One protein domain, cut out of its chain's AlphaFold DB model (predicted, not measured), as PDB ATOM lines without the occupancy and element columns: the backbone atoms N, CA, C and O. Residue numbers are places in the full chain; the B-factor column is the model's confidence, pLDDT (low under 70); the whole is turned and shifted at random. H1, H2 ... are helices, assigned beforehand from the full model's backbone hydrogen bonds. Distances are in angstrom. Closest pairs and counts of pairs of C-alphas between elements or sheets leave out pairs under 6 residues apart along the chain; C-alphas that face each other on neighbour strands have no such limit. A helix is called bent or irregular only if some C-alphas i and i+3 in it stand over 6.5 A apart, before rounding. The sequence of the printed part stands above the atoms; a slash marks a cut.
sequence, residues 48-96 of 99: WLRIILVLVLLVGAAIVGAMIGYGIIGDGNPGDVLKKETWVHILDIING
ATOM      1  N   TRP A  48     -47.791  31.010 -32.429       86.19
ATOM      2  CA  TRP A  48     -46.539  30.264 -32.450       86.19
ATOM      3  C   TRP A  48     -46.104  29.733 -31.087       86.19
ATOM      4  O   TRP A  48     -45.700  28.580 -31.001       86.19
ATOM      5  N   LEU A  49     -46.231  30.527 -30.017       83.31
ATOM      6  CA  LEU A  49     -45.909  30.073 -28.663       83.31
ATOM      7  C   LEU A  49     -46.802  28.895 -28.279       83.31
ATOM      8  O   LEU A  49     -46.338  27.951 -27.649       83.31
ATOM      9  N   ARG A  50     -48.067  28.913 -28.715       86.44
ATOM     10  CA  ARG A  50     -48.991  27.805 -28.477       86.44
ATOM     11  C   ARG A  50     -48.606  26.550 -29.260       86.44
ATOM     12  O   ARG A  50     -48.652  25.468 -28.692       86.44
ATOM     13  N   ILE A  51     -48.179  26.690 -30.516       90.44
ATOM     14  CA  ILE A  51     -47.687  25.567 -31.332       90.44
ATOM     15  C   ILE A  51     -46.393  24.991 -30.746       90.44
ATOM     16  O   ILE A  51     -46.289  23.780 -30.610       90.44
ATOM     17  N   ILE A  52     -45.442  25.835 -30.338       91.06
ATOM     18  CA  ILE A  52     -44.192  25.411 -29.689       91.06
ATOM     19  C   ILE A  52     -44.487  24.687 -28.377       91.06
ATOM     20  O   ILE A  52     -43.920  23.629 -28.132       91.06
ATOM     21  N   LEU A  53     -45.407  25.209 -27.561       90.31
ATOM     22  CA  LEU A  53     -45.796  24.571 -26.306       90.31
ATOM     23  C   LEU A  53     -46.388  23.176 -26.546       90.31
ATOM     24  O   LEU A  53     -46.007  22.225 -25.869       90.31
ATOM     25  N   VAL A  54     -47.284  23.042 -27.528       92.12
ATOM     26  CA  VAL A  54     -47.876  21.746 -27.897       92.12
ATOM     27  C   VAL A  54     -46.825  20.812 -28.498       92.12
ATOM     28  O   VAL A  54     -46.807  19.639 -28.147       92.12
ATOM     29  N   LEU A  55     -45.927  21.310 -29.349       92.19
ATOM     30  CA  LEU A  55     -44.855  20.522 -29.961       92.19
ATOM     31  C   LEU A  55     -43.894  19.971 -28.903       92.19
ATOM     32  O   LEU A  55     -43.593  18.783 -28.909       92.19
ATOM     33  N   VAL A  56     -43.455  20.817 -27.968       88.62
ATOM     34  CA  VAL A  56     -42.588  20.411 -26.856       88.62
ATOM     35  C   VAL A  56     -43.303  19.406 -25.961       88.62
ATOM     36  O   VAL A  56     -42.697  18.415 -25.564       88.62
ATOM     37  N   LEU A  57     -44.593  19.607 -25.680       89.81
ATOM     38  CA  LEU A  57     -45.377  18.658 -24.895       89.81
ATOM     39  C   LEU A  57     -45.551  17.318 -25.622       89.81
ATOM     40  O   LEU A  57     -45.487  16.277 -24.985       89.81
ATOM     41  N   LEU A  58     -45.733  17.331 -26.943       92.25
ATOM     42  CA  LEU A  58     -45.892  16.130 -27.762       92.25
ATOM     43  C   LEU A  58     -44.587  15.332 -27.847       92.25
ATOM     44  O   LEU A  58     -44.594  14.121 -27.648       92.25
ATOM     45  N   VAL A  59     -43.463  16.016 -28.068       87.06
ATOM     46  CA  VAL A  59     -42.125  15.412 -28.043       87.06
ATOM     47  C   VAL A  59     -41.806  14.892 -26.641       87.06
ATOM     48  O   VAL A  59     -41.389  13.748 -26.495       87.06
ATOM     49  N   GLY A  60     -42.075  15.681 -25.599       86.25
ATOM     50  CA  GLY A  60     -41.895  15.274 -24.208       86.25
ATOM     51  C   GLY A  60     -42.754  14.066 -23.831       86.25
ATOM     52  O   GLY A  60     -42.250  13.131 -23.223       86.25
ATOM     53  N   ALA A  61     -44.021  14.031 -24.246       86.88
ATOM     54  CA  ALA A  61     -44.915  12.901 -24.016       86.88
ATOM     55  C   ALA A  61     -44.482  11.650 -24.791       86.88
ATOM     56  O   ALA A  61     -44.581  10.554 -24.254       86.88
ATOM     57  N   ALA A  62     -43.968  11.793 -26.017       84.56
ATOM     58  CA  ALA A  62     -43.415  10.675 -26.778       84.56
ATOM     59  C   ALA A  62     -42.156  10.105 -26.109       84.56
ATOM     60  O   ALA A  62     -42.018   8.895 -25.993       84.56
ATOM     61  N   ILE A  63     -41.275  10.974 -25.616       80.56
ATOM     62  CA  ILE A  63     -40.056  10.628 -24.878       80.56
ATOM     63  C   ILE A  63     -40.410   9.922 -23.562       80.56
ATOM     64  O   ILE A  63     -39.961   8.807 -23.327       80.56
ATOM     65  N   VAL A  64     -41.283  10.514 -22.742       80.44
ATOM     66  CA  VAL A  64     -41.741   9.935 -21.466       80.44
ATOM     67  C   VAL A  64     -42.528   8.645 -21.692       80.44
ATOM     68  O   VAL A  64     -42.311   7.663 -20.993       80.44
ATOM     69  N   GLY A  65     -43.412   8.610 -22.687       80.75
ATOM     70  CA  GLY A  65     -44.169   7.419 -23.063       80.75
ATOM     71  C   GLY A  65     -43.262   6.294 -23.559       80.75
ATOM     72  O   GLY A  65     -43.444   5.149 -23.159       80.75
ATOM     73  N   ALA A  66     -42.239   6.617 -24.355       77.69
ATOM     74  CA  ALA A  66     -41.208   5.671 -24.762       77.69
ATOM     75  C   ALA A  66     -40.332   5.238 -23.583       77.69
ATOM     76  O   ALA A  66     -39.948   4.084 -23.536       77.69
ATOM     77  N   MET A  67     -40.054   6.096 -22.602       70.56
ATOM     78  CA  MET A  67     -39.311   5.724 -21.387       70.56
ATOM     79  C   MET A  67     -40.083   4.809 -20.469       70.56
ATOM     80  O   MET A  67     -39.519   3.866 -19.930       70.56
ATOM     81  N   ILE A  68     -41.368   5.075 -20.291       71.62
ATOM     82  CA  ILE A  68     -42.248   4.215 -19.510       71.62
ATOM     83  C   ILE A  68     -42.438   2.892 -20.264       71.62
ATOM     84  O   ILE A  68     -42.294   1.826 -19.676       71.62
ATOM     85  N   GLY A  69     -42.692   2.946 -21.573       72.81
ATOM     86  CA  GLY A  69     -42.895   1.765 -22.414       72.81
ATOM     87  C   GLY A  69     -41.638   0.912 -22.595       72.81
ATOM     88  O   GLY A  69     -41.722  -0.307 -22.539       72.81
ATOM     89  N   TYR A  70     -40.472   1.529 -22.774       66.00
ATOM     90  CA  TYR A  70     -39.198   0.830 -22.938       66.00
ATOM     91  C   TYR A  70     -38.548   0.478 -21.605       66.00
ATOM     92  O   TYR A  70     -37.891  -0.546 -21.541       66.00
ATOM     93  N   GLY A  71     -38.722   1.274 -20.549       65.25
ATOM     94  CA  GLY A  71     -38.044   1.050 -19.270       65.25
ATOM     95  C   GLY A  71     -38.815   0.226 -18.241       65.25
ATOM     96  O   GLY A  71     -38.225  -0.212 -17.260       65.25
ATOM     97  N   ILE A  72     -40.121   0.001 -18.436       60.38
ATOM     98  CA  ILE A  72     -40.888  -0.966 -17.628       60.38
ATOM     99  C   ILE A  72     -40.896  -2.355 -18.284       60.38
ATOM    100  O   ILE A  72     -40.930  -3.360 -17.581       60.38
ATOM    101  N   ILE A  73     -40.883  -2.422 -19.621       66.69
ATOM    102  CA  ILE A  73     -40.990  -3.678 -20.385       66.69
ATOM    103  C   ILE A  73     -39.653  -4.137 -20.986       66.69
ATOM    104  O   ILE A  73     -39.461  -5.334 -21.181       66.69
ATOM    105  N   GLY A  74     -38.724  -3.222 -21.259       58.75
ATOM    106  CA  GLY A  74     -37.335  -3.524 -21.589       58.75
ATOM    107  C   GLY A  74     -36.429  -3.194 -20.403       58.75
ATOM    108  O   GLY A  74     -36.716  -2.299 -19.617       58.75
ATOM    109  N   ASP A  75     -35.315  -3.901 -20.279       59.12
ATOM    110  CA  ASP A  75     -34.288  -3.771 -19.228       59.12
ATOM    111  C   ASP A  75     -33.533  -2.407 -19.226       59.12
ATOM    112  O   ASP A  75     -32.372  -2.304 -18.834       59.12
ATOM    113  N   GLY A  76     -34.143  -1.336 -19.744       58.88
ATOM    114  CA  GLY A  76     -33.542  -0.014 -19.909       58.88
ATOM    115  C   GLY A  76     -33.933   0.932 -18.780       58.88
ATOM    116  O   GLY A  76     -35.095   1.291 -18.650       58.88
ATOM    117  N   ASN A  77     -32.961   1.385 -17.989       57.56
ATOM    118  CA  ASN A  77     -33.164   2.242 -16.818       57.56
ATOM    119  C   ASN A  77     -33.993   3.513 -17.149       57.56
ATOM    120  O   ASN A  77     -33.451   4.466 -17.719       57.56
ATOM    121  N   PRO A  78     -35.286   3.593 -16.761       53.31
ATOM    122  CA  PRO A  78     -36.158   4.730 -17.083       53.31
ATOM    123  C   PRO A  78     -35.711   6.033 -16.397       53.31
ATOM    124  O   PRO A  78     -36.222   7.114 -16.695       53.31
ATOM    125  N   GLY A  79     -34.755   5.939 -15.468       56.94
ATOM    126  CA  GLY A  79     -34.208   7.064 -14.729       56.94
ATOM    127  C   GLY A  79     -33.250   7.945 -15.527       56.94
ATOM    128  O   GLY A  79     -33.146   9.123 -15.197       56.94
ATOM    129  N   ASP A  80     -32.581   7.452 -16.575       56.84
ATOM    130  CA  ASP A  80     -31.489   8.209 -17.224       56.84
ATOM    131  C   ASP A  80     -31.939   9.501 -17.907       56.84
ATOM    132  O   ASP A  80     -31.160  10.431 -18.108       56.84
ATOM    133  N   VAL A  81     -33.231   9.619 -18.173       55.25
ATOM    134  CA  VAL A  81     -33.788  10.730 -18.943       55.25
ATOM    135  C   VAL A  81     -34.462  11.771 -18.057       55.25
ATOM    136  O   VAL A  81     -34.580  12.940 -18.420       55.25
ATOM    137  N   LEU A  82     -34.848  11.347 -16.852       54.25
ATOM    138  CA  LEU A  82     -35.221  12.221 -15.743       54.25
ATOM    139  C   LEU A  82     -33.987  12.715 -14.978       54.25
ATOM    140  O   LEU A  82     -34.056  13.733 -14.285       54.25
ATOM    141  N   LYS A  83     -32.843  12.030 -15.105       55.12
ATOM    142  CA  LYS A  83     -31.578  12.533 -14.585       55.12
ATOM    143  C   LYS A  83     -31.195  13.806 -15.331       55.12
ATOM    144  O   LYS A  83     -31.155  13.871 -16.559       55.12
ATOM    145  N   LYS A  84     -30.821  14.818 -14.546       53.97
ATOM    146  CA  LYS A  84     -30.216  16.072 -15.021       53.97
ATOM    147  C   LYS A  84     -29.027  15.831 -15.961       53.97
ATOM    148  O   LYS A  84     -28.717  16.704 -16.760       53.97
ATOM    149  N   GLU A  85     -28.410  14.653 -15.890       60.44
ATOM    150  CA  GLU A  85     -27.337  14.189 -16.769       60.44
ATOM    151  C   GLU A  85     -27.704  14.267 -18.256       60.44
ATOM    152  O   GLU A  85     -26.894  14.781 -19.016       60.44
ATOM    153  N   THR A  86     -28.922  13.903 -18.684       64.75
ATOM    154  CA  THR A  86     -29.310  14.010 -20.108       64.75
ATOM    155  C   THR A  86     -29.441  15.467 -20.563       64.75
ATOM    156  O   THR A  86     -29.011  15.826 -21.656       64.75
ATOM    157  N   TRP A  87     -29.965  16.348 -19.709       70.75
ATOM    158  CA  TRP A  87     -30.053  17.784 -20.007       70.75
ATOM    159  C   TRP A  87     -28.682  18.451 -20.046       70.75
ATOM    160  O   TRP A  87     -28.430  19.282 -20.913       70.75
ATOM    161  N   VAL A  88     -27.788  18.066 -19.135       67.50
ATOM    162  CA  VAL A  88     -26.393  18.513 -19.148       67.50
ATOM    163  C   VAL A  88     -25.676  17.963 -20.378       67.50
ATOM    164  O   VAL A  88     -24.956  18.718 -21.008       67.50
ATOM    165  N   HIS A  89     -25.928  16.718 -20.783       65.19
ATOM    166  CA  HIS A  89     -25.327  16.110 -21.970       65.19
ATOM    167  C   HIS A  89     -25.780  16.797 -23.265       65.19
ATOM    168  O   HIS A  89     -24.955  17.142 -24.105       65.19
ATOM    169  N   ILE A  90     -27.076  17.089 -23.407       71.50
ATOM    170  CA  ILE A  90     -27.605  17.840 -24.555       71.50
ATOM    171  C   ILE A  90     -27.060  19.276 -24.559       71.50
ATOM    172  O   ILE A  90     -26.660  19.778 -25.607       71.50
ATOM    173  N   LEU A  91     -27.003  19.939 -23.397       68.69
ATOM    174  CA  LEU A  91     -26.429  21.283 -23.285       68.69
ATOM    175  C   LEU A  91     -24.920  21.303 -23.540       68.69
ATOM    176  O   LEU A  91     -24.430  22.286 -24.080       68.69
ATOM    177  N   ASP A  92     -24.192  20.250 -23.186       64.75
ATOM    178  CA  ASP A  92     -22.752  20.133 -23.423       64.75
ATOM    179  C   ASP A  92     -22.445  19.838 -24.899       64.75
ATOM    180  O   ASP A  92     -21.535  20.442 -25.463       64.75
ATOM    181  N   ILE A  93     -23.277  19.025 -25.569       68.44
ATOM    182  CA  ILE A  93     -23.240  18.837 -27.031       68.44
ATOM    183  C   ILE A  93     -23.477  20.171 -27.751       68.44
ATOM    184  O   ILE A  93     -22.757  20.503 -28.690       68.44
ATOM    185  N   ILE A  94     -24.460  20.957 -27.305       68.75
ATOM    186  CA  ILE A  94     -24.765  22.268 -27.901       68.75
ATOM    187  C   ILE A  94     -23.677  23.301 -27.567       68.75
ATOM    188  O   ILE A  94     -23.332  24.122 -28.416       68.75
ATOM    189  N   ASN A  95     -23.104  23.250 -26.361       69.94
ATOM    190  CA  ASN A  95     -22.018  24.138 -25.939       69.94
ATOM    191  C   ASN A  95     -20.635  23.698 -26.443       69.94
ATOM    192  O   ASN A  95     -19.663  24.426 -26.231       69.94
ATOM    193  N   GLY A  96     -20.532  22.553 -27.122       61.69
ATOM    194  CA  GLY A  96     -19.357  22.151 -27.887       61.69
ATOM    195  C   GLY A  96     -18.061  22.073 -27.081       61.69
ATOM    196  O   GLY A  96     -17.008  22.432 -27.607       61.69
TER     197      GLY A  96
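AT A GLANCE: This is residues 48 to 96 of the 99 residues of an uncharacterized protein of Sporosarcina sp. HYO08 (UniProt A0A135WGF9). One long, straight helix, H1, makes the longest axis, and after it the chain folds back through a link to a shorter helix, H2, which is set off from H1, so that the whole is an open hook with a long arm and a short one. Residues 48 to 62 of H1 stick out at one end, and residues 83 to 96, with H2 in them, stick out on their own. The printed part has 49 residues with two named helices, H1 then H2, and no named strand; its class is all helix. It is loose, with a radius of gyration of the C-alphas of 13.1 A, and flat, spanning 38 by 27 by 12 A.

HOW THE PARTS SIT: H1, residues 48 to 73, and H2, residues 84 to 95, are apart: no C-alpha of the one is within 8 A of the other. A short link of 10 residues, 74 to 83, joins them. In H2 every O i to N i+4 pair is within hydrogen-bond range; in H1 21 of 22 are. Neither helix is bent.

IN THESE COORDINATES: H1 begins at C-alpha 48, at (-46.539, 30.264, -32.450), and ends at C-alpha 73, at (-40.990, -3.678, -20.385), 36.4 A from first to last C-alpha; along it y falls. H2 runs from C-alpha 84, at (-30.216, 16.072, -15.021), to C-alpha 95, at (-22.018, 24.138, -25.939), 15.9 A from first to last C-alpha; along it y rises.

THE WHOLE: The two C-alphas farthest apart, those of Trp 48 and Asp 75, are 38.5 A apart. The printed part has no cut. Its mean pLDDT is 72.3; residues 70 to 86, 88 to 89 and 91 to 96 are under 70. H1 has a mean of 82, H2 of 66.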